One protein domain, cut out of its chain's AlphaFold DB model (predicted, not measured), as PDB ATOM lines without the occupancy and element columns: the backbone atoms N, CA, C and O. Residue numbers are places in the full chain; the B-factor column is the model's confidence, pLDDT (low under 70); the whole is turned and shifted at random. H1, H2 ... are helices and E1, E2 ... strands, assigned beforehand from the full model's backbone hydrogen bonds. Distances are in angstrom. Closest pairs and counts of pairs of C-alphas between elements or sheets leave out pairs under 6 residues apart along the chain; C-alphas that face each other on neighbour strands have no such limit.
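Overview. This is residues 55 to 223 of the 226 residues of an uncharacterized protein of Pseudoalteromonas luteoviolacea (UniProt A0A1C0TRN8). Two antiparallel sheets, partly face to face with their strands crossed, make a sandwich, and the E2 and E3 hairpin of the larger sheet reaches toward one end of the long axis while H2 and the loops of residues 175 to 199 form a head at the other. The short helix H1 covers the face of the larger sheet turned away from the smaller one. The printed part has 169 residues, with E1, E2, E3, E4, E5, H1, E6, E7 and H2 in that order, seven strands and two helices; one sheet runs E2, E3, E6, E5 and the other E1, E7, E4. The class is mixed, helices and strands, with under half of the residues, 71, in named elements. The whole is compact by its radius of gyration of the C-alphas, 17.4 A, yet elongated in outline, spanning 57 by 33 by 28 A.

Along the chain. E1, residues 63 to 67, begins at C-alpha 63 (-4.973, 34.209, 11.742) and runs on into E2, residues 69 to 78, across a break of 1 residue at 66 degrees. E2 is 25.6 A long and bends by 56 degrees at residue 72. E3, residues 81 to 91, is 30.7 A long. E4 is residues 97 to 103, 18.5 A, and E5 residues 116 to 121, 17.0 A. H1 is residues 130 to 135, E6 residues 149 to 156, 23.4 A, and E7 residues 169 to 174, 16.6 A. H2, residues 200 to 211, is 15.4 A long and ends at C-alpha 211 (1.744, 27.488, 28.074).

Arrangement. The larger sheet is twisted. The hairpin E2 and E3 has N 74 and O 85 at 2.9 A, E3 and E6 have N 86 and O 153 at 2.8 A, and E6 and E5 have N 119 and O 152 at 2.9 A. In the smaller sheet, N 66 and O 171 of E1 and E7 are 2.9 A apart, and N 172 and O 100 of E7 and E4 2.8 A. The parts of the two sheets that face each other are 10.5 A centre to centre, with strands at 45 degrees. H1 is on the larger sheet at a height of 8.5 A, over E6; the closest C-alphas of H1 and E6, those of Ala 132 and Phe 152, are 6.0 A apart. On the local plane H1 stands at 32 degrees to E6, only just slantwise to the strands. H2 is not on either sheet, and H1 and H2 are apart. In H1 and H2 every O i to N i+4 pair is within hydrogen-bond range.

Size, cuts and confidence. The two C-alphas farthest apart, those of Glu 80 and Ser 184, are 58.1 A apart. The printed part has no cut. The links E4 to E5, H1 to E6, E6 to E7 and E7 to H2 are long. Residues 59 to 60 pair in parallel with residues 221 to 222. The mean pLDDT of the printed part is 84.2; residues 55 to 56, 167 and 212 to 223 are under 70.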
ATOM      1  N   GLN A  55     -12.490  16.045  23.620       68.75
ATOM      2  CA  GLN A  55     -11.667  16.714  22.612       68.75
ATOM      3  C   GLN A  55     -10.706  17.706  23.284       68.75
ATOM      4  O   GLN A  55     -11.145  18.531  24.098       68.75
ATOM      5  N   PRO A  56      -9.402  17.676  22.946       69.50
ATOM      6  CA  PRO A  56      -8.440  18.595  23.521       69.50
ATOM      7  C   PRO A  56      -8.760  20.033  23.113       69.50
ATOM      8  O   PRO A  56      -9.139  20.330  21.977       69.50
ATOM      9  N   ARG A  57      -8.564  20.964  24.049       77.31
ATOM     10  CA  ARG A  57      -8.718  22.394  23.772       77.31
ATOM     11  C   ARG A  57      -7.560  22.862  22.899       77.31
ATOM     12  O   ARG A  57      -6.418  22.911  23.350       77.31
ATOM     13  N   ARG A  58      -7.857  23.243  21.658       81.56
ATOM     14  CA  ARG A  58      -6.879  23.868  20.763       81.56
ATOM     15  C   ARG A  58      -6.769  25.360  21.050       81.56
ATOM     16  O   ARG A  58      -7.785  26.029  21.237       81.56
ATOM     17  N   ILE A  59      -5.543  25.875  21.036       86.75
ATOM     18  CA  ILE A  59      -5.259  27.311  21.076       86.75
ATOM     19  C   ILE A  59      -4.631  27.708  19.744       86.75
ATOM     20  O   ILE A  59      -3.653  27.110  19.298       86.75
ATOM     21  N   THR A  60      -5.217  28.713  19.112       88.50
ATOM     22  CA  THR A  60      -4.797  29.238  17.816       88.50
ATOM     23  C   THR A  60      -4.094  30.571  18.027       88.50
ATOM     24  O   THR A  60      -4.623  31.461  18.697       88.50
ATOM     25  N   PHE A  61      -2.914  30.716  17.427       90.19
ATOM     26  CA  PHE A  61      -2.157  31.964  17.391       90.19
ATOM     27  C   PHE A  61      -2.083  32.484  15.953       90.19
ATOM     28  O   PHE A  61      -1.966  31.699  15.013       90.19
ATOM     29  N   GLY A  62      -2.139  33.805  15.780       89.94
ATOM     30  CA  GLY A  62      -2.248  34.426  14.458       89.94
ATOM     31  C   GLY A  62      -3.658  34.306  13.870       89.94
ATOM     32  O   GLY A  62      -4.642  34.278  14.605       89.94
ATOM     33  N   ARG A  63      -3.754  34.303  12.545       93.06
ATOM     34  CA  ARG A  63      -4.973  34.209  11.742       93.06
ATOM     35  C   ARG A  63      -5.042  32.841  11.090       93.06
ATOM     36  O   ARG A  63      -4.120  32.476  10.360       93.06
ATOM     37  N   ASP A  64      -6.122  32.116  11.341       90.00
ATOM     38  CA  ASP A  64      -6.361  30.796  10.760       90.00
ATOM     39  C   ASP A  64      -7.854  30.522  10.599       90.00
ATOM     40  O   ASP A  64      -8.697  31.124  11.272       90.00
ATOM     41  N   ARG A  65      -8.161  29.567   9.725       89.69
ATOM     42  CA  ARG A  65      -9.487  28.987   9.573       89.69
ATOM     43  C   ARG A  65      -9.551  27.688  10.372       89.69
ATOM     44  O   ARG A  65      -8.798  26.753  10.102       89.69
ATOM     45  N   VAL A  66     -10.441  27.640  11.356       88.62
ATOM     46  CA  VAL A  66     -10.519  26.543  12.326       88.62
ATOM     47  C   VAL A  66     -11.910  25.915  12.363       88.62
ATOM     48  O   VAL A  66     -12.921  26.617  12.357       88.62
ATOM     49  N   GLY A  67     -11.965  24.584  12.439       83.69
ATOM     50  CA  GLY A  67     -13.173  23.843  12.813       83.69
ATOM     51  C   GLY A  67     -13.342  23.812  14.332       83.69
ATOM     52  O   GLY A  67     -12.387  23.521  15.051       83.69
ATOM     53  N   GLY A  68     -14.521  24.157  14.843       83.38
ATOM     54  CA  GLY A  68     -14.778  24.172  16.286       83.38
ATOM     55  C   GLY A  68     -15.312  22.846  16.837       83.38
ATOM     56  O   GLY A  68     -15.633  21.919  16.095       83.38
ATOM     57  N   VAL A  69     -15.452  22.765  18.160       85.12
ATOM     58  CA  VAL A  69     -16.090  21.627  18.846       85.12
ATOM     59  C   VAL A  69     -17.513  22.011  19.246       85.12
ATOM     60  O   VAL A  69     -17.719  23.044  19.879       85.12
ATOM     61  N   ILE A  70     -18.504  21.187  18.914       86.12
ATOM     62  CA  ILE A  70     -19.897  21.403  19.321       86.12
ATOM     63  C   ILE A  70     -20.036  21.050  20.806       86.12
ATOM     64  O   ILE A  70     -19.951  19.880  21.180       86.12
ATOM     65  N   ALA A  71     -20.278  22.057  21.647       85.00
ATOM     66  CA  ALA A  71     -20.529  21.875  23.077       85.00
ATOM     67  C   ALA A  71     -21.984  21.505  23.365       85.00
ATOM     68  O   ALA A  71     -22.262  20.636  24.187       85.00
ATOM     69  N   HIS A  72     -22.917  22.173  22.687       85.06
ATOM     70  CA  HIS A  72     -24.345  21.944  22.854       85.06
ATOM     71  C   HIS A  72     -25.062  22.105  21.522       85.06
ATOM     72  O   HIS A  72     -24.681  22.938  20.697       85.06
ATOM     73  N   GLN A  73     -26.095  21.295  21.320       87.38
ATOM     74  CA  GLN A  73     -26.933  21.321  20.128       87.38
ATOM     75  C   GLN A  73     -28.399  21.316  20.551       87.38
ATOM     76  O   GLN A  73     -28.809  20.522  21.400       87.38
ATOM     77  N   ALA A  74     -29.195  22.170  19.926       84.69
ATOM     78  CA  ALA A  74     -30.636  22.191  20.090       84.69
ATOM     79  C   ALA A  74     -31.301  22.357  18.726       84.69
ATOM     80  O   ALA A  74     -30.752  22.961  17.806       84.69
ATOM     81  N   THR A  75     -32.497  21.804  18.591       86.31
ATOM     82  CA  THR A  75     -33.360  22.076  17.447       86.31
ATOM     83  C   THR A  75     -34.611  22.748  17.970       86.31
ATOM     84  O   THR A  75     -35.220  22.266  18.924       86.31
ATOM     85  N   VAL A  76     -34.968  23.870  17.360       84.56
ATOM     86  CA  VAL A  76     -36.144  24.660  17.720       84.56
ATOM     87  C   VAL A  76     -37.005  24.803  16.477       84.56
ATOM     88  O   VAL A  76     -36.494  25.009  15.383       84.56
ATOM     89  N   GLU A  77     -38.315  24.680  16.631       83.62
ATOM     90  CA  GLU A  77     -39.266  24.963  15.561       83.62
ATOM     91  C   GLU A  77     -39.911  26.321  15.847       83.62
ATOM     92  O   GLU A  77     -40.425  26.543  16.945       83.62
ATOM     93  N   ARG A  78     -39.826  27.252  14.893       82.69
ATOM     94  CA  ARG A  78     -40.453  28.578  14.957       82.69
ATOM     95  C   ARG A  78     -41.178  28.817  13.650       82.69
ATOM     96  O   ARG A  78     -40.559  28.680  12.602       82.69
ATOM     97  N   ASP A  79     -42.453  29.176  13.720       78.00
ATOM     98  CA  ASP A  79     -43.241  29.553  12.541       78.00
ATOM     99  C   ASP A  79     -43.150  28.516  11.402       78.00
ATOM    100  O   ASP A  79     -42.895  28.860  10.253       78.00
ATOM    101  N   GLU A  80     -43.279  27.225  11.742       78.94
ATOM    102  CA  GLU A  80     -43.161  26.069  10.824       78.94
ATOM    103  C   GLU A  80     -41.763  25.867  10.193       78.94
ATOM    104  O   GLU A  80     -41.520  24.873   9.504       78.94
ATOM    105  N   LYS A  81     -40.803  26.752  10.486       79.44
ATOM    106  CA  LYS A  81     -39.389  26.614  10.132       79.44
ATOM    107  C   LYS A  81     -38.629  25.895  11.240       79.44
ATOM    108  O   LYS A  81     -38.736  26.213  12.428       79.44
ATOM    109  N   LYS A  82     -37.809  24.923  10.850       84.00
ATOM    110  CA  LYS A  82     -36.926  24.201  11.771       84.00
ATOM    111  C   LYS A  82     -35.579  24.896  11.813       84.00
ATOM    112  O   LYS A  82     -34.976  25.112  10.775       84.00
ATOM    113  N   TRP A  83     -35.095  25.180  13.008       85.50
ATOM    114  CA  TRP A  83     -33.823  25.839  13.265       85.50
ATOM    115  C   TRP A  83     -32.901  24.895  14.016       85.50
ATOM    116  O   TRP A  83     -33.305  24.253  14.989       85.50
ATOM    117  N   VAL A  84     -31.653  24.814  13.574       87.56
ATOM    118  CA  VAL A  84     -30.577  24.116  14.271       87.56
ATOM    119  C   VAL A  84     -29.716  25.166  14.947       87.56
ATOM    120  O   VAL A  84     -29.170  26.052  14.301       87.56
ATOM    121  N   GLN A  85     -29.606  25.055  16.263       89.19
ATOM    122  CA  GLN A  85     -28.811  25.943  17.089       89.19
ATOM    123  C   GLN A  85     -27.630  25.170  17.653       89.19
ATOM    124  O   GLN A  85     -27.794  24.085  18.222       89.19
ATOM    125  N   LEU A  86     -26.443  25.744  17.531       88.69
ATOM    126  CA  LEU A  86     -25.198  25.142  17.972       88.69
ATOM    127  C   LEU A  86     -24.429  26.141  18.833       88.69
ATOM    128  O   LEU A  86     -24.326  27.323  18.503       88.69
ATOM    129  N   ILE A  87     -23.857  25.643  19.927       89.88
ATOM    130  CA  ILE A  87     -22.761  26.320  20.615       89.88
ATOM    131  C   ILE A  87     -21.476  25.654  20.167       89.88
ATOM    132  O   ILE A  87     -21.243  24.476  20.456       89.88
ATOM    133  N   VAL A  88     -20.643  26.418  19.473       89.75
ATOM    134  CA  VAL A  88     -19.375  25.947  18.934       89.75
ATOM    135  C   VAL A  88     -18.228  26.598  19.691       89.75
ATOM    136  O   VAL A  88     -18.088  27.816  19.727       89.75
ATOM    137  N   LEU A  89     -17.388  25.771  20.302       90.19
ATOM    138  CA  LEU A  89     -16.145  26.174  20.940       90.19
ATOM    139  C   LEU A  89     -15.081  26.346  19.857       90.19
ATOM    140  O   LEU A  89     -14.682  25.371  19.220       90.19
ATOM    141  N   ILE A  90     -14.627  27.579  19.645       90.31
ATOM    142  CA  ILE A  90     -13.711  27.904  18.546       90.31
ATOM    143  C   ILE A  90     -12.258  27.849  19.016       90.31
ATOM    144  O   ILE A  90     -11.400  27.293  18.330       90.31
ATOM    145  N   ASN A  91     -11.973  28.418  20.190       90.06
ATOM    146  CA  ASN A  91     -10.612  28.528  20.702       90.06
ATOM    147  C   ASN A  91     -10.579  28.345  22.216       90.06
ATOM    148  O   ASN A  91     -11.398  28.921  22.926       90.06
ATOM    149  N   GLY A  92      -9.602  27.586  22.714       87.44
ATOM    150  CA  GLY A  92      -9.367  27.320  24.138       87.44
ATOM    151  C   GLY A  92      -8.871  28.518  24.952       87.44
ATOM    152  O   GLY A  92      -8.689  28.379  26.155       87.44
ATOM    153  N   ALA A  93      -8.642  29.654  24.297       89.06
ATOM    154  CA  ALA A  93      -8.218  30.918  24.879       89.06
ATOM    155  C   ALA A  93      -9.032  32.073  24.263       89.06
ATOM    156  O   ALA A  93      -9.627  31.889  23.190       89.06
ATOM    157  N   PRO A  94      -9.043  33.263  24.889       91.12
ATOM    158  CA  PRO A  94      -9.692  34.432  24.313       91.12
ATOM    159  C   PRO A  94      -9.121  34.783  22.937       91.12
ATOM    160  O   PRO A  94      -7.913  34.685  22.716       91.12
ATOM    161  N   ILE A  95      -9.990  35.183  22.014       92.62
ATOM    162  CA  ILE A  95      -9.611  35.583  20.654       92.62
ATOM    163  C   ILE A  95      -9.599  37.105  20.532       92.62
ATOM    164  O   ILE A  95     -10.257  37.803  21.300       92.62
ATOM    165  N   ASP A  96      -8.861  37.629  19.556       92.88
ATOM    166  CA  ASP A  96      -8.900  39.059  19.258       92.88
ATOM    167  C   ASP A  96     -10.151  39.444  18.459       92.88
ATOM    168  O   ASP A  96     -10.814  40.427  18.786       92.88
ATOM    169  N   ALA A  97     -10.474  38.672  17.418       92.56
ATOM    170  CA  ALA A  97     -11.660  38.893  16.599       92.56
ATOM    171  C   ALA A  97     -12.056  37.644  15.802       92.56
ATOM    172  O   ALA A  97     -11.203  36.878  15.349       92.56
ATOM    173  N   LEU A  98     -13.361  37.488  15.571       93.25
ATOM    174  CA  LEU A  98     -13.903  36.645  14.507       93.25
ATOM    175  C   LEU A  98     -14.020  37.503  13.245       93.25
ATOM    176  O   LEU A  98     -14.634  38.567  13.295       93.25
ATOM    177  N   GLU A  99     -13.424  37.066  12.140       92.38
ATOM    178  CA  GLU A  99     -13.492  37.804  10.877       92.38
ATOM    179  C   GLU A  99     -14.653  37.325  10.015       92.38
ATOM    180  O   GLU A  99     -15.433  38.138   9.529       92.38
ATOM    181  N   GLU A 100     -14.774  36.011   9.827       92.25
ATOM    182  CA  GLU A 100     -15.775  35.445   8.928       92.25
ATOM    183  C   GLU A 100     -16.145  34.013   9.323       92.25
ATOM    184  O   GLU A 100     -15.329  33.257   9.861       92.25
ATOM    185  N   VAL A 101     -17.391  33.640   9.041       92.12
ATOM    186  CA  VAL A 101     -17.920  32.286   9.222       92.12
ATOM    187  C   VAL A 101     -18.122  31.666   7.849       92.12
ATOM    188  O   VAL A 101     -18.614  32.325   6.936       92.12
ATOM    189  N   TYR A 102     -17.756  30.400   7.711       90.31
ATOM    190  CA  TYR A 102     -17.871  29.651   6.473       90.31
ATOM    191  C   TYR A 102     -18.686  28.384   6.682       90.31
ATOM    192  O   TYR A 102     -18.507  27.687   7.680       90.31
ATOM    193  N   ILE A 103     -19.531  28.065   5.707       87.81
ATOM    194  CA  ILE A 103     -20.295  26.820   5.636       87.81
ATOM    195  C   ILE A 103     -19.988  26.179   4.286       87.81
ATOM    196  O   ILE A 103     -20.037  26.851   3.260       87.81
ATOM    197  N   ALA A 104     -19.602  24.901   4.280       85.69
ATOM    198  CA  ALA A 104     -19.278  24.158   3.056       85.69
ATOM    199  C   ALA A 104     -18.306  24.913   2.113       85.69
ATOM    200  O   ALA A 104     -18.468  24.931   0.894       85.69
ATOM    201  N   ASN A 105     -17.276  25.548   2.691       84.06
ATOM    202  CA  ASN A 105     -16.278  26.403   2.023       84.06
ATOM    203  C   ASN A 105     -16.774  27.734   1.431       84.06
ATOM    204  O   ASN A 105     -15.953  28.455   0.861       84.06
ATOM    205  N   LYS A 106     -18.041  28.107   1.613       87.56
ATOM    206  CA  LYS A 106     -18.592  29.402   1.194       87.56
ATOM    207  C   LYS A 106     -18.775  30.330   2.392       87.56
ATOM    208  O   LYS A 106     -19.089  29.840   3.482       87.56
ATOM    209  N   PRO A 107     -18.502  31.636   2.250       90.00
ATOM    210  CA  PRO A 107     -18.738  32.581   3.328       90.00
ATOM    211  C   PRO A 107     -20.228  32.631   3.656       90.00
ATOM    212  O   PRO A 107     -21.080  32.429   2.793       90.00
ATOM    213  N   LEU A 108     -20.551  32.898   4.919       87.75
ATOM    214  CA  LEU A 108     -21.937  32.930   5.386       87.75
ATOM    215  C   LEU A 108     -22.776  33.996   4.651       87.75
ATOM    216  O   LEU A 108     -23.982  33.835   4.497       87.75
ATOM    217  N   SER A 109     -22.120  35.038   4.137       88.38
ATOM    218  CA  SER A 109     -22.709  36.098   3.312       88.38
ATOM    219  C   SER A 109     -23.246  35.633   1.954       88.38
ATOM    220  O   SER A 109     -24.055  36.346   1.363       88.38
ATOM    221  N   ASP A 110     -22.842  34.459   1.458       89.31
ATOM    222  CA  ASP A 110     -23.377  33.890   0.213       89.31
ATOM    223  C   ASP A 110     -24.770  33.260   0.407       89.31
ATOM    224  O   ASP A 110     -25.462  32.959  -0.570       89.31
ATOM    225  N   TYR A 111     -25.182  33.040   1.658       87.81
ATOM    226  CA  TYR A 111     -26.472  32.456   2.016       87.81
ATOM    227  C   TYR A 111     -27.505  33.547   2.343       87.81
ATOM    228  O   TYR A 111     -27.122  34.646   2.751       87.81
ATOM    229  N   PRO A 112     -28.816  33.263   2.205       87.94
ATOM    230  CA  PRO A 112     -29.866  34.222   2.546       87.94
ATOM    231  C   PRO A 112     -29.717  34.742   3.982       87.94
ATOM    232  O   PRO A 112     -29.597  33.948   4.917       87.94
ATOM    233  N   GLU A 113     -29.722  36.067   4.160       86.62
ATOM    234  CA  GLU A 113     -29.515  36.724   5.465       86.62
ATOM    235  C   GLU A 113     -30.580  36.343   6.506       86.62
ATOM    236  O   GLU A 113     -30.341  36.447   7.705       86.62
ATOM    237  N   ASP A 114     -31.756  35.888   6.071       87.00
ATOM    238  CA  ASP A 114     -32.840  35.441   6.944       87.00
ATOM    239  C   ASP A 114     -32.705  33.983   7.398       87.00
ATOM    240  O   ASP A 114     -33.480  33.551   8.249       87.00
ATOM    241  N   SER A 115     -31.740  33.227   6.867       85.94
ATOM    242  CA  SER A 115     -31.548  31.803   7.174       85.94
ATOM    243  C   SER A 115     -30.467  31.532   8.225       85.94
ATOM    244  O   SER A 115     -30.246  30.369   8.580       85.94
ATOM    245  N   TRP A 116     -29.790  32.561   8.743       89.62
ATOM    246  CA  TRP A 116     -28.731  32.405   9.741       89.62
ATOM    247  C   TRP A 116     -28.668  33.565  10.741       89.62
ATOM    248  O   TRP A 116     -28.999  34.702  10.431       89.62
ATOM    249  N   ASP A 117     -28.205  33.275  11.955       91.50
ATOM    250  CA  ASP A 117     -27.850  34.273  12.968       91.50
ATOM    251  C   ASP A 117     -26.677  33.749  13.807       91.50
ATOM    252  O   ASP A 117     -26.556  32.543  14.043       91.50
ATOM    253  N   TYR A 118     -25.794  34.635  14.265       93.00
ATOM    254  CA  TYR A 118     -24.693  34.248  15.141       93.00
ATOM    255  C   TYR A 118     -24.332  35.334  16.153       93.00
ATOM    256  O   TYR A 118     -24.441  36.532  15.903       93.00
ATOM    257  N   ALA A 119     -23.829  34.906  17.308       92.94
ATOM    258  CA  ALA A 119     -23.352  35.792  18.358       92.94
ATOM    259  C   ALA A 119     -22.029  35.279  18.931       92.94
ATOM    260  O   ALA A 119     -21.955  34.161  19.449       92.94
ATOM    261  N   LEU A 120     -20.986  36.110  18.849       93.25
ATOM    262  CA  LEU A 120     -19.647  35.791  19.342       93.25
ATOM    263  C   LEU A 120     -19.518  36.067  20.840       93.25
ATOM    264  O   LEU A 120     -19.857  37.148  21.315       93.25
ATOM    265  N   SER A 121     -18.900  35.120  21.539       93.62
ATOM    266  CA  SER A 121     -18.333  35.303  22.868       93.62
ATOM    267  C   SER A 121     -16.808  35.165  22.770       93.62
ATOM    268  O   SER A 121     -16.272  34.079  22.555       93.62
ATOM    269  N   ASP A 122     -16.091  36.273  22.930       89.19
ATOM    270  CA  ASP A 122     -14.645  36.417  22.680       89.19
ATOM    271  C   ASP A 122     -13.714  35.695  23.680       89.19
ATOM    272  O   ASP A 122     -12.504  35.645  23.475       89.19
ATOM    273  N   GLY A 123     -14.260  35.128  24.757       86.75
ATOM    274  CA  GLY A 123     -13.521  34.528  25.876       86.75
ATOM    275  C   GLY A 123     -13.162  35.467  27.040       86.75
ATOM    276  O   GLY A 123     -12.812  34.959  28.104       86.75
ATOM    277  N   ASN A 124     -13.287  36.793  26.881       86.38
ATOM    278  CA  ASN A 124     -13.062  37.793  27.944       86.38
ATOM    279  C   ASN A 124     -14.365  38.331  28.563       86.38
ATOM    280  O   ASN A 124     -14.340  39.122  29.506       86.38
ATOM    281  N   HIS A 125     -15.508  37.915  28.028       85.44
ATOM    282  CA  HIS A 125     -16.834  38.225  28.545       85.44
ATOM    283  C   HIS A 125     -17.049  37.735  29.988       85.44
ATOM    284  O   HIS A 125     -16.551  36.694  30.419       85.44
ATOM    285  N   THR A 126     -17.853  38.494  30.732       85.81
ATOM    286  CA  THR A 126     -18.214  38.200  32.129       85.81
ATOM    287  C   THR A 126     -19.633  37.659  32.290       85.81
ATOM    288  O   THR A 126     -20.024  37.274  33.388       85.81
ATOM    289  N   SER A 127     -20.416  37.653  31.214       88.06
ATOM    290  CA  SER A 127     -21.812  37.211  31.177       88.06
ATOM    291  C   SER A 127     -22.019  36.214  30.044       88.06
ATOM    292  O   SER A 127     -21.347  36.304  29.017       88.06
ATOM    293  N   ALA A 128     -22.968  35.295  30.215       87.31
ATOM    294  CA  ALA A 128     -23.348  34.364  29.161       87.31
ATOM    295  C   ALA A 128     -23.873  35.100  27.919       87.31
ATOM    296  O   ALA A 128     -24.344  36.239  27.983       87.31
ATOM    297  N   ASN A 129     -23.801  34.422  26.776       88.06
ATOM    298  CA  ASN A 129     -24.301  34.953  25.519       88.06
ATOM    299  C   ASN A 129     -25.830  35.111  25.568       88.06
ATOM    300  O   ASN A 129     -26.566  34.128  25.653       88.06
ATOM    301  N   SER A 130     -26.309  36.351  25.490       90.31
ATOM    302  CA  SER A 130     -27.730  36.689  25.635       90.31
ATOM    303  C   SER A 130     -28.615  36.099  24.530       90.31
ATOM    304  O   SER A 130     -29.767  35.740  24.789       90.31
ATOM    305  N   GLN A 131     -28.087  35.939  23.311       89.06
ATOM    306  CA  GLN A 131     -28.805  35.278  22.218       89.06
ATOM    307  C   GLN A 131     -28.966  33.786  22.507       89.06
ATOM    308  O   GLN A 131     -30.069  33.260  22.400       89.06
ATOM    309  N   ALA A 132     -27.906  33.122  22.975       87.94
ATOM    310  CA  ALA A 132     -27.984  31.717  23.358       87.94
ATOM    311  C   ALA A 132     -28.970  31.491  24.514       87.94
ATOM    312  O   ALA A 132     -29.821  30.612  24.424       87.94
ATOM    313  N   VAL A 133     -28.911  32.309  25.570       89.44
ATOM    314  CA  VAL A 133     -29.809  32.181  26.735       89.44
ATOM    315  C   VAL A 133     -31.279  32.382  26.351       89.44
ATOM    316  O   VAL A 133     -32.151  31.685  26.864       89.44
ATOM    317  N   SER A 134     -31.574  33.318  25.446       89.31
ATOM    318  CA  SER A 134     -32.958  33.608  25.044       89.31
ATOM    319  C   SER A 134     -33.524  32.611  24.033       89.31
ATOM    320  O   SER A 134     -34.719  32.317  24.065       89.31
ATOM    321  N   LYS A 135     -32.687  32.100  23.126       86.19
ATOM    322  CA  LYS A 135     -33.134  31.303  21.980       86.19
ATOM    323  C   LYS A 135     -32.967  29.799  22.171       86.19
ATOM    324  O   LYS A 135     -33.698  29.053  21.516       86.19
ATOM    325  N   MET A 136     -32.017  29.350  22.993       86.69
ATOM    326  CA  MET A 136     -31.584  27.952  23.050       86.69
ATOM    327  C   MET A 136     -32.084  27.212  24.288       86.69
ATOM    328  O   MET A 136     -31.866  27.616  25.428       86.69
ATOM    329  N   ALA A 137     -32.687  26.045  24.066       84.56
ATOM    330  CA  ALA A 137     -33.106  25.166  25.149       84.56
ATOM    331  C   ALA A 137     -31.892  24.564  25.884       84.56
ATOM    332  O   ALA A 137     -31.024  23.926  25.283       84.56
ATOM    333  N   GLY A 138     -31.858  24.728  27.208       82.50
ATOM    334  CA  GLY A 138     -30.806  24.183  28.071       82.50
ATOM    335  C   GLY A 138     -29.571  25.074  28.222       82.50
ATOM    336  O   GLY A 138     -28.686  24.722  28.997       82.50
ATOM    337  N   TRP A 139     -29.508  26.233  27.554       85.69
ATOM    338  CA  TRP A 139     -28.484  27.241  27.824       85.69
ATOM    339  C   TRP A 139     -28.993  28.247  28.862       85.69
ATOM    340  O   TRP A 139     -30.109  28.741  28.754       85.69
ATOM    341  N   THR A 140     -28.202  28.522  29.897       88.81
ATOM    342  CA  THR A 140     -28.604  29.390  31.017       88.81
ATOM    343  C   THR A 140     -27.521  30.424  31.296       88.81
ATOM    344  O   THR A 140     -26.394  30.276  30.823       88.81
ATOM    345  N   ASP A 141     -27.822  31.433  32.114       88.31
ATOM    346  CA  ASP A 141     -26.846  32.456  32.520       88.31
ATOM    347  C   ASP A 141     -25.631  31.886  33.272       88.31
ATOM    348  O   ASP A 141     -24.588  32.533  33.354       88.31
ATOM    349  N   ALA A 142     -25.732  30.656  33.792       87.62
ATOM    350  CA  ALA A 142     -24.607  29.950  34.397       87.62
ATOM    351  C   ALA A 142     -23.573  29.476  33.356       87.62
ATOM    352  O   ALA A 142     -22.404  29.270  33.688       87.62
ATOM    353  N   HIS A 143     -23.975  29.311  32.093       86.69
ATOM    354  CA  HIS A 143     -23.116  28.840  31.009       86.69
ATOM    355  C   HIS A 143     -22.370  30.011  30.361       86.69
ATOM    356  O   HIS A 143     -22.594  30.360  29.203       86.69
ATOM    357  N   VAL A 144     -21.488  30.639  31.142       85.12
ATOM    358  CA  VAL A 144     -20.689  31.777  30.674       85.12
ATOM    359  C   VAL A 144     -19.592  31.311  29.723       85.12
ATOM    360  O   VAL A 144     -19.529  31.809  28.616       85.12
ATOM    361  N   GLY A 145     -18.779  30.318  30.100       81.69
ATOM    362  CA  GLY A 145     -17.669  29.848  29.255       81.69
ATOM    363  C   GLY A 145     -16.391  30.690  29.379       81.69
ATOM    364  O   GLY A 145     -15.766  31.028  28.376       81.69
ATOM    365  N   PHE A 146     -15.989  31.014  30.612       83.62
ATOM    366  CA  PHE A 146     -14.806  31.833  30.902       83.62
ATOM    367  C   PHE A 146     -13.511  31.299  30.279       83.62
ATOM    368  O   PHE A 146     -13.243  30.095  30.294       83.62
ATOM    369  N   GLY A 147     -12.680  32.220  29.779       84.56
ATOM    370  CA  GLY A 147     -11.354  31.912  29.243       84.56
ATOM    371  C   GLY A 147     -11.381  31.134  27.928       84.56
ATOM    372  O   GLY A 147     -10.332  30.705  27.462       84.56
ATOM    373  N   GLN A 148     -12.558  30.950  27.325       87.38
ATOM    374  CA  GLN A 148     -12.733  30.197  26.094       87.38
ATOM    375  C   GLN A 148     -13.616  30.965  25.111       87.38
ATOM    376  O   GLN A 148     -14.721  31.396  25.446       87.38
ATOM    377  N   ALA A 149     -13.150  31.095  23.871       91.75
ATOM    378  CA  ALA A 149     -13.951  31.692  22.817       91.75
ATOM    379  C   ALA A 149     -14.954  30.672  22.271       91.75
ATOM    380  O   ALA A 149     -14.587  29.565  21.853       91.75
ATOM    381  N   HIS A 150     -16.221  31.064  22.254       91.94
ATOM    382  CA  HIS A 150     -17.315  30.250  21.748       91.94
ATOM    383  C   HIS A 150     -18.300  31.104  20.955       91.94
ATOM    384  O   HIS A 150     -18.406  32.315  21.142       91.94
ATOM    385  N   LEU A 151     -19.016  30.459  20.047       92.50
ATOM    386  CA  LEU A 151     -19.964  31.088  19.146       92.50
ATOM    387  C   LEU A 151     -21.307  30.393  19.285       92.50
ATOM    388  O   LEU A 151     -21.389  29.166  19.212       92.50
ATOM    389  N   PHE A 152     -22.354  31.187  19.464       93.00
ATOM    390  CA  PHE A 152     -23.712  30.742  19.207       93.00
ATOM    391  C   PHE A 152     -24.001  30.941  17.725       93.00
ATOM    392  O   PHE A 152     -23.832  32.051  17.225       93.00
ATOM    393  N   ILE A 153     -24.412  29.881  17.041       91.00
ATOM    394  CA  ILE A 153     -24.847  29.931  15.648       91.00
ATOM    395  C   ILE A 153     -26.208  29.248  15.521       91.00
ATOM    396  O   ILE A 153     -26.441  28.170  16.071       91.00
ATOM    397  N   GLU A 154     -27.114  29.901  14.813       90.31
ATOM    398  CA  GLU A 154     -28.465  29.454  14.513       90.31
ATOM    399  C   GLU A 154     -28.621  29.413  12.995       90.31
ATOM    400  O   GLU A 154     -28.351  30.399  12.316       90.31
ATOM    401  N   LEU A 155     -29.019  28.259  12.465       88.50
ATOM    402  CA  LEU A 155     -29.143  28.011  11.031       88.50
ATOM    403  C   LEU A 155     -30.505  27.395  10.728       88.50
ATOM    404  O   LEU A 155     -30.954  26.472  11.417       88.50
ATOM    405  N   GLU A 156     -31.165  27.889   9.689       86.75
ATOM    406  CA  GLU A 156     -32.419  27.330   9.205       86.75
ATOM    407  C   GLU A 156     -32.166  25.952   8.575       86.75
ATOM    408  O   GLU A 156     -31.367  25.788   7.658       86.75
ATOM    409  N   ASN A 157     -32.872  24.928   9.046       81.88
ATOM    410  CA  ASN A 157     -32.824  23.573   8.505       81.88
ATOM    411  C   ASN A 157     -33.684  23.470   7.238       81.88
ATOM    412  O   ASN A 157     -34.708  22.782   7.211       81.88
ATOM    413  N   ASN A 158     -33.261  24.181   6.196       79.56
ATOM    414  CA  ASN A 158     -33.864  24.163   4.876       79.56
ATOM    415  C   ASN A 158     -32.794  23.828   3.824       79.56
ATOM    416  O   ASN A 158     -31.758  24.484   3.740       79.56
ATOM    417  N   ARG A 159     -33.057  22.810   2.994       78.62
ATOM    418  CA  ARG A 159     -32.160  22.405   1.896       78.62
ATOM    419  C   ARG A 159     -32.092  23.427   0.765       78.62
ATOM    420  O   ARG A 159     -31.131  23.408   0.010       78.62
ATOM    421  N   GLU A 160     -33.102  24.279   0.624       79.88
ATOM    422  CA  GLU A 160     -33.091  25.351  -0.375       79.88
ATOM    423  C   GLU A 160     -32.157  26.487   0.045       79.88
ATOM    424  O   GLU A 160     -31.420  27.006  -0.789       79.88
ATOM    425  N   ALA A 161     -32.145  26.819   1.340       77.56
ATOM    426  CA  ALA A 161     -31.228  27.803   1.902       77.56
ATOM    427  C   ALA A 161     -29.791  27.265   1.948       77.56
ATOM    428  O   ALA A 161     -28.868  27.956   1.534       77.56
ATOM    429  N   PHE A 162     -29.601  26.012   2.380       80.69
ATOM    430  CA  PHE A 162     -28.289  25.366   2.483       80.69
ATOM    431  C   PHE A 162     -28.198  24.127   1.571       80.69
ATOM    432  O   PHE A 162     -28.309  22.995   2.057       80.69
ATOM    433  N   PRO A 163     -27.971  24.307   0.254       75.56
ATOM    434  CA  PRO A 163     -27.912  23.197  -0.703       75.56
ATOM    435  C   PRO A 163     -26.743  22.242  -0.442       75.56
ATOM    436  O   PRO A 163     -26.860  21.040  -0.675       75.56
ATOM    437  N   ASP A 164     -25.637  22.771   0.084       77.94
ATOM    438  CA  ASP A 164     -24.410  22.020   0.363       77.94
ATOM    439  C   ASP A 164     -24.422  21.348   1.753       77.94
ATOM    440  O   ASP A 164     -23.506  20.605   2.103       77.94
ATOM    441  N   GLY A 165     -25.478  21.574   2.543       74.25
ATOM    442  CA  GLY A 165     -25.584  21.106   3.921       74.25
ATOM    443  C   GLY A 165     -24.889  22.014   4.942       74.25
ATOM    444  O   GLY A 165     -24.213  22.981   4.609       74.25
ATOM    445  N   ILE A 166     -25.112  21.699   6.221       74.25
ATOM    446  CA  ILE A 166     -24.717  22.525   7.380       74.25
ATOM    447  C   ILE A 166     -23.592  21.853   8.205       74.25
ATOM    448  O   ILE A 166     -23.107  22.396   9.194       74.25
ATOM    449  N   SER A 167     -23.149  20.650   7.817       69.50
ATOM    450  CA  SER A 167     -22.216  19.841   8.621       69.50
ATOM    451  C   SER A 167     -20.820  20.450   8.762       69.50
ATOM    452  O   SER A 167     -20.169  20.240   9.786       69.50
ATOM    453  N   ASP A 168     -20.385  21.234   7.776       79.94
ATOM    454  CA  ASP A 168     -19.012  21.724   7.684       79.94
ATOM    455  C   ASP A 168     -18.974  23.232   7.945       79.94
ATOM    456  O   ASP A 168     -18.965  24.033   7.009       79.94
ATOM    457  N   CYS A 169     -18.973  23.619   9.225       83.75
ATOM    458  CA  CYS A 169     -18.769  25.010   9.630       83.75
ATOM    459  C   CYS A 169     -17.300  25.260   9.996       83.75
ATOM    460  O   CYS A 169     -16.727  24.564  10.840       83.75
ATOM    461  N   GLU A 170     -16.711  26.291   9.404       89.94
ATOM    462  CA  GLU A 170     -15.347  26.737   9.674       89.94
ATOM    463  C   GLU A 170     -15.334  28.227  10.031       89.94
ATOM    464  O   GLU A 170     -16.090  29.026   9.481       89.94
ATOM    465  N   PHE A 171     -14.451  28.625  10.942       91.19
ATOM    466  CA  PHE A 171     -14.393  29.988  11.469       91.19
ATOM    467  C   PHE A 171     -13.032  30.594  11.171       91.19
ATOM    468  O   PHE A 171     -12.005  30.046  11.569       91.19
ATOM    469  N   LEU A 172     -13.016  31.723  10.471       93.44
ATOM    470  CA  LEU A 172     -11.811  32.507  10.258       93.44
ATOM    471  C   LEU A 172     -11.630  33.453  11.439       93.44
ATOM    472  O   LEU A 172     -12.392  34.406  11.616       93.44
ATOM    473  N   ILE A 173     -10.616  33.177  12.253       93.25
ATOM    474  CA  ILE A 173     -10.356  33.919  13.483       93.25
ATOM    475  C   ILE A 173      -8.989  34.578  13.470       93.25
ATOM    476  O   ILE A 173      -8.020  34.035  12.939       93.25
ATOM    477  N   ARG A 174      -8.904  35.712  14.163       93.88
ATOM    478  CA  ARG A 174      -7.673  36.203  14.773       93.88
ATOM    479  C   ARG A 174      -7.609  35.653  16.191       93.88
ATOM    480  O   ARG A 174      -8.415  36.026  17.038       93.88
ATOM    481  N   GLY A 175      -6.676  34.735  16.414       90.25
ATOM    482  CA  GLY A 175      -6.468  34.027  17.670       90.25
ATOM    483  C   GLY A 175      -6.012  34.918  18.828       90.25
ATOM    484  O   GLY A 175      -6.243  36.128  18.847       90.25
ATOM    485  N   THR A 176      -5.361  34.309  19.815       90.31
ATOM    486  CA  THR A 176      -5.003  34.987  21.069       90.31
ATOM    487  C   THR A 176      -4.035  36.153  20.841       90.31
ATOM    488  O   THR A 176      -3.115  36.070  20.021       90.31
ATOM    489  N   ARG A 177      -4.225  37.242  21.596       91.88
ATOM    490  CA  ARG A 177      -3.274  38.363  21.655       91.88
ATOM    491  C   ARG A 177      -1.952  37.911  22.270       91.88
ATOM    492  O   ARG A 177      -1.934  37.099  23.189       91.88
ATOM    493  N   LEU A 178      -0.851  38.447  21.760       91.44
ATOM    494  CA  LEU A 178       0.496  38.009  22.096       91.44
ATOM    495  C   LEU A 178       1.232  39.082  22.889       91.44
ATOM    496  O   LEU A 178       1.139  40.273  22.597       91.44
ATOM    497  N   TRP A 179       2.012  38.620  23.857       91.19
ATOM    498  CA  TRP A 179       2.983  39.449  24.557       91.19
ATOM    499  C   TRP A 179       4.243  39.626  23.700       91.19
ATOM    500  O   TRP A 179       4.885  38.638  23.332       91.19
ATOM    501  N   ASP A 180       4.617  40.873  23.418       91.88
ATOM    502  CA  ASP A 180       5.869  41.225  22.747       91.88
ATOM    503  C   ASP A 180       6.894  41.786  23.757       91.88
ATOM    504  O   ASP A 180       6.697  42.888  24.271       91.88
ATOM    505  N   PRO A 181       8.026  41.099  24.026       88.88
ATOM    506  CA  PRO A 181       9.083  41.614  24.905       88.88
ATOM    507  C   PRO A 181       9.753  42.894  24.400       88.88
ATOM    508  O   PRO A 181      10.459  43.555  25.162       88.88
ATOM    509  N   ARG A 182       9.627  43.200  23.106       89.00
ATOM    510  CA  ARG A 182      10.276  44.358  22.480       89.00
ATOM    511  C   ARG A 182       9.499  45.642  22.739       89.00
ATOM    512  O   ARG A 182      10.070  46.722  22.612       89.00
ATOM    513  N   ASP A 183       8.222  45.528  23.091       89.31
ATOM    514  CA  ASP A 183       7.370  46.660  23.411       89.31
ATOM    515  C   ASP A 183       7.341  46.886  24.925       89.31
ATOM    516  O   ASP A 183       6.743  46.128  25.685       89.31
ATOM    517  N   SER A 184       7.974  47.973  25.372       87.81
ATOM    518  CA  SER A 184       8.012  48.349  26.789       87.81
ATOM    519  C   SER A 184       6.642  48.701  27.383       87.81
ATOM    520  O   SER A 184       6.526  48.795  28.603       87.81
ATOM    521  N   GLN A 185       5.621  48.942  26.551       89.38
ATOM    522  CA  GLN A 185       4.255  49.202  27.014       89.38
ATOM    523  C   GLN A 185       3.510  47.914  27.379       89.38
ATOM    524  O   GLN A 185       2.581  47.957  28.188       89.38
ATOM    525  N   GLN A 186       3.923  46.769  26.829       90.00
ATOM    526  CA  GLN A 186       3.289  45.490  27.119       90.00
ATOM    527  C   GLN A 186       3.861  44.883  28.390       90.00
ATOM    528  O   GLN A 186       5.057  44.599  28.507       90.00
ATOM    529  N   LYS A 187       2.982  44.632  29.356       87.69
ATOM    530  CA  LYS A 187       3.367  43.993  30.610       87.69
ATOM    531  C   LYS A 187       3.172  42.483  30.485       87.69
ATOM    532  O   LYS A 187       2.107  42.043  30.055       87.69
ATOM    533  N   PRO A 188       4.157  41.667  30.892       84.50
ATOM    534  CA  PRO A 188       4.015  40.218  30.810       84.50
ATOM    535  C   PRO A 188       2.913  39.635  31.698       84.50
ATOM    536  O   PRO A 188       2.452  38.539  31.418       84.50
ATOM    537  N   ASP A 189       2.500  40.348  32.746       85.62
ATOM    538  CA  ASP A 189       1.499  39.871  33.710       85.62
ATOM    539  C   ASP A 189       0.103  40.480  33.472       85.62
ATOM    540  O   ASP A 189      -0.815  40.247  34.251       85.62
ATOM    541  N   ASP A 190      -0.064  41.277  32.409       86.94
ATOM    542  CA  ASP A 190      -1.326  41.946  32.073       86.94
ATOM    543  C   ASP A 190      -1.711  41.679  30.614       86.94
ATOM    544  O   ASP A 190      -1.226  42.335  29.683       86.94
ATOM    545  N   SER A 191      -2.619  40.719  30.427       85.19
ATOM    546  CA  SER A 191      -3.093  40.287  29.112       85.19
ATOM    547  C   SER A 191      -3.892  41.345  28.356       85.19
ATOM    548  O   SER A 191      -4.007  41.260  27.132       85.19
ATOM    549  N   ALA A 192      -4.392  42.380  29.039       86.44
ATOM    550  CA  ALA A 192      -5.093  43.483  28.390       86.44
ATOM    551  C   ALA A 192      -4.144  44.384  27.582       86.44
ATOM    552  O   ALA A 192      -4.589  45.067  26.661       86.44
ATOM    553  N   THR A 193      -2.844  44.373  27.900       88.88
ATOM    554  CA  THR A 193      -1.828  45.170  27.188       88.88
ATOM    555  C   THR A 193      -1.311  44.502  25.918       88.88
ATOM    556  O   THR A 193      -0.650  45.148  25.109       88.88
ATOM    557  N   TRP A 194      -1.585  43.213  25.738       91.69
ATOM    558  CA  TRP A 194      -1.056  42.432  24.626       91.69
ATOM    559  C   TRP A 194      -1.735  42.799  23.313       91.69
ATOM    560  O   TRP A 194      -2.909  43.164  23.277       91.69
ATOM    561  N   ALA A 195      -1.003  42.647  22.212       91.44
ATOM    562  CA  ALA A 195      -1.496  42.950  20.876       91.44
ATOM    563  C   ALA A 195      -1.535  41.689  20.014       91.44
ATOM    564  O   ALA A 195      -0.706  40.787  20.144       91.44
ATOM    565  N   TRP A 196      -2.502  41.614  19.105       92.75
ATOM    566  CA  TRP A 196      -2.526  40.536  18.124       92.75
ATOM    567  C   TRP A 196      -1.379  40.697  17.110       92.75
ATOM    568  O   TRP A 196      -1.087  41.804  16.655       92.75
ATOM    569  N   SER A 197      -0.721  39.590  16.751       91.31
ATOM    570  CA  SER A 197       0.341  39.558  15.741       91.31
ATOM    571  C   SER A 197       0.404  38.195  15.046       91.31
ATOM    572  O   SER A 197       0.163  37.162  15.664       91.31
ATOM    573  N   GLN A 198       0.767  38.196  13.759       91.19
ATOM    574  CA  GLN A 198       0.989  36.988  12.946       91.19
ATOM    575  C   GLN A 198       2.446  36.489  13.020       91.19
ATOM    576  O   GLN A 198       2.823  35.532  12.348       91.19
ATOM    577  N   ASN A 199       3.322  37.156  13.777       91.06
ATOM    578  CA  ASN A 199       4.736  36.795  13.797       91.06
ATOM    579  C   ASN A 199       4.952  35.448  14.507       91.06
ATOM    580  O   ASN A 199       4.857  35.368  15.731       91.06
ATOM    581  N   ALA A 200       5.332  34.422  13.742       87.94
ATOM    582  CA  ALA A 200       5.551  33.062  14.238       87.94
ATOM    583  C   ALA A 200       6.537  32.980  15.420       87.94
ATOM    584  O   ALA A 200       6.342  32.167  16.322       87.94
ATOM    585  N   VAL A 201       7.563  33.839  15.460       89.44
ATOM    586  CA  VAL A 201       8.542  33.867  16.561       89.44
ATOM    587  C   VAL A 201       7.897  34.374  17.850       89.44
ATOM    588  O   VAL A 201       8.140  33.811  18.916       89.44
ATOM    589  N   LEU A 202       7.043  35.398  17.763       89.88
ATOM    590  CA  LEU A 202       6.290  35.885  18.922       89.88
ATOM    591  C   LEU A 202       5.248  34.862  19.378       89.88
ATOM    592  O   LEU A 202       5.108  34.650  20.579       89.88
ATOM    593  N   CYS A 203       4.568  34.189  18.444       89.25
ATOM    594  CA  CYS A 203       3.635  33.106  18.767       89.25
ATOM    595  C   CYS A 203       4.337  31.993  19.559       89.25
ATOM    596  O   CYS A 203       3.850  31.573  20.606       89.25
ATOM    597  N   ALA A 204       5.507  31.547  19.088       87.44
ATOM    598  CA  ALA A 204       6.300  30.523  19.762       87.44
ATOM    599  C   ALA A 204       6.804  30.985  21.133       87.44
ATOM    600  O   ALA A 204       6.700  30.243  22.105       87.44
ATOM    601  N   LEU A 205       7.302  32.220  21.237       88.88
ATOM    602  CA  LEU A 205       7.746  32.787  22.509       88.88
ATOM    603  C   LEU A 205       6.606  32.843  23.534       88.88
ATOM    604  O   LEU A 205       6.787  32.438  24.681       88.88
ATOM    605  N   HIS A 206       5.443  33.344  23.121       88.81
ATOM    606  CA  HIS A 206       4.265  33.440  23.971       88.81
ATOM    607  C   HIS A 206       3.809  32.053  24.432       88.81
ATOM    608  O   HIS A 206       3.582  31.844  25.623       88.81
ATOM    609  N   TYR A 207       3.762  31.089  23.508       86.94
ATOM    610  CA  TYR A 207       3.459  29.701  23.827       86.94
ATOM    611  C   TYR A 207       4.421  29.136  24.875       86.94
ATOM    612  O   TYR A 207       3.979  28.686  25.925       86.94
ATOM    613  N   ILE A 208       5.733  29.229  24.648       87.00
ATOM    614  CA  ILE A 208       6.742  28.699  25.576       87.00
ATOM    615  C   ILE A 208       6.612  29.343  26.961       87.00
ATOM    616  O   ILE A 208       6.698  28.648  27.970       87.00
ATOM    617  N   ARG A 209       6.387  30.658  27.021       85.44
ATOM    618  CA  ARG A 209       6.328  31.399  28.283       85.44
ATOM    619  C   ARG A 209       5.085  31.084  29.115       85.44
ATOM    620  O   ARG A 209       5.213  30.895  30.319       85.44
ATOM    621  N   PHE A 210       3.903  31.109  28.501       83.00
ATOM    622  CA  PHE A 210       2.632  31.042  29.232       83.00
ATOM    623  C   PHE A 210       2.009  29.647  29.243       83.00
ATOM    624  O   PHE A 210       1.268  29.326  30.163       83.00
ATOM    625  N   TYR A 211       2.328  28.818  28.250       78.88
ATOM    626  CA  TYR A 211       1.744  27.488  28.074       78.88
ATOM    627  C   TYR A 211       2.790  26.360  28.130       78.88
ATOM    628  O   TYR A 211       2.449  25.214  28.402       78.88
ATOM    629  N   GLY A 212       4.072  26.663  27.897       60.88
ATOM    630  CA  GLY A 212       5.121  25.679  27.610       60.88
ATOM    631  C   GLY A 212       5.692  24.882  28.785       60.88
ATOM    632  O   GLY A 212       6.567  24.055  28.545       60.88
ATOM    633  N   ALA A 213       5.250  25.094  30.030       50.00
ATOM    634  CA  ALA A 213       5.777  24.332  31.176       50.00
ATOM    635  C   ALA A 213       4.867  24.238  32.420       50.00
ATOM    636  O   ALA A 213       5.278  23.647  33.416       50.00
ATOM    637  N   HIS A 214       3.653  24.792  32.400       47.72
ATOM    638  CA  HIS A 214       2.790  24.845  33.584       47.72
ATOM    639  C   HIS A 214       1.330  24.556  33.183       47.72
ATOM    640  O   HIS A 214       0.638  25.418  32.660       47.72
ATOM    641  N   ASP A 215       0.899  23.309  33.386       40.91
ATOM    642  CA  ASP A 215      -0.499  22.866  33.488       40.91
ATOM    643  C   ASP A 215      -1.490  23.179  32.345       40.91
ATOM    644  O   ASP A 215      -2.531  23.780  32.583       40.91
ATOM    645  N   CYS A 216      -1.283  22.650  31.132       37.03
ATOM    646  CA  CYS A 216      -2.378  22.010  30.376       37.03
ATOM    647  C   CYS A 216      -1.836  21.035  29.317       37.03
ATOM    648  O   CYS A 216      -0.847  21.308  28.642       37.03
ATOM    649  N   LEU A 217      -2.514  19.898  29.146       39.75
ATOM    650  CA  LEU A 217      -2.265  18.902  28.097       39.75
ATOM    651  C   LEU A 217      -2.687  19.495  26.732       39.75
ATOM    652  O   LEU A 217      -3.769  19.222  26.220       39.75
ATOM    653  N   ILE A 218      -1.874  20.398  26.175       48.12
ATOM    654  CA  ILE A 218      -2.063  20.957  24.829       48.12
ATOM    655  C   ILE A 218      -1.476  19.961  23.832       48.12
ATOM    656  O   ILE A 218      -0.263  19.797  23.743       48.12
ATOM    657  N   ILE A 219      -2.353  19.283  23.093       51.00
ATOM    658  CA  ILE A 219      -1.970  18.205  22.168       51.00
ATOM    659  C   ILE A 219      -1.635  18.740  20.758       51.00
ATOM    660  O   ILE A 219      -0.948  18.069  19.996       51.00
ATOM    661  N   ALA A 220      -2.025  19.973  20.404       46.41
ATOM    662  CA  ALA A 220      -1.713  20.547  19.091       46.41
ATOM    663  C   ALA A 220      -1.346  22.040  19.163       46.41
ATOM    664  O   ALA A 220      -2.185  22.890  19.465       46.41
ATOM    665  N   PHE A 221      -0.090  22.345  18.827       45.06
ATOM    666  CA  PHE A 221       0.429  23.692  18.593       45.06
ATOM    667  C   PHE A 221       0.598  23.895  17.083       45.06
ATOM    668  O   PHE A 221       1.429  23.242  16.453       45.06
ATOM    669  N   ARG A 222      -0.209  24.781  16.486       46.62
ATOM    670  CA  ARG A 222      -0.156  25.088  15.049       46.62
ATOM    671  C   ARG A 222       0.489  26.457  14.840       46.62
ATOM    672  O   ARG A 222      -0.140  27.484  15.074       46.62
ATOM    673  N   LEU A 223       1.746  26.464  14.393       44.59
ATOM    674  CA  LEU A 223       2.400  27.655  13.846       44.59
ATOM    675  C   LEU A 223       2.055  27.769  12.366       44.59
ATOM    676  O   LEU A 223       2.363  26.867  11.589       44.59
TER     677      LEU A 223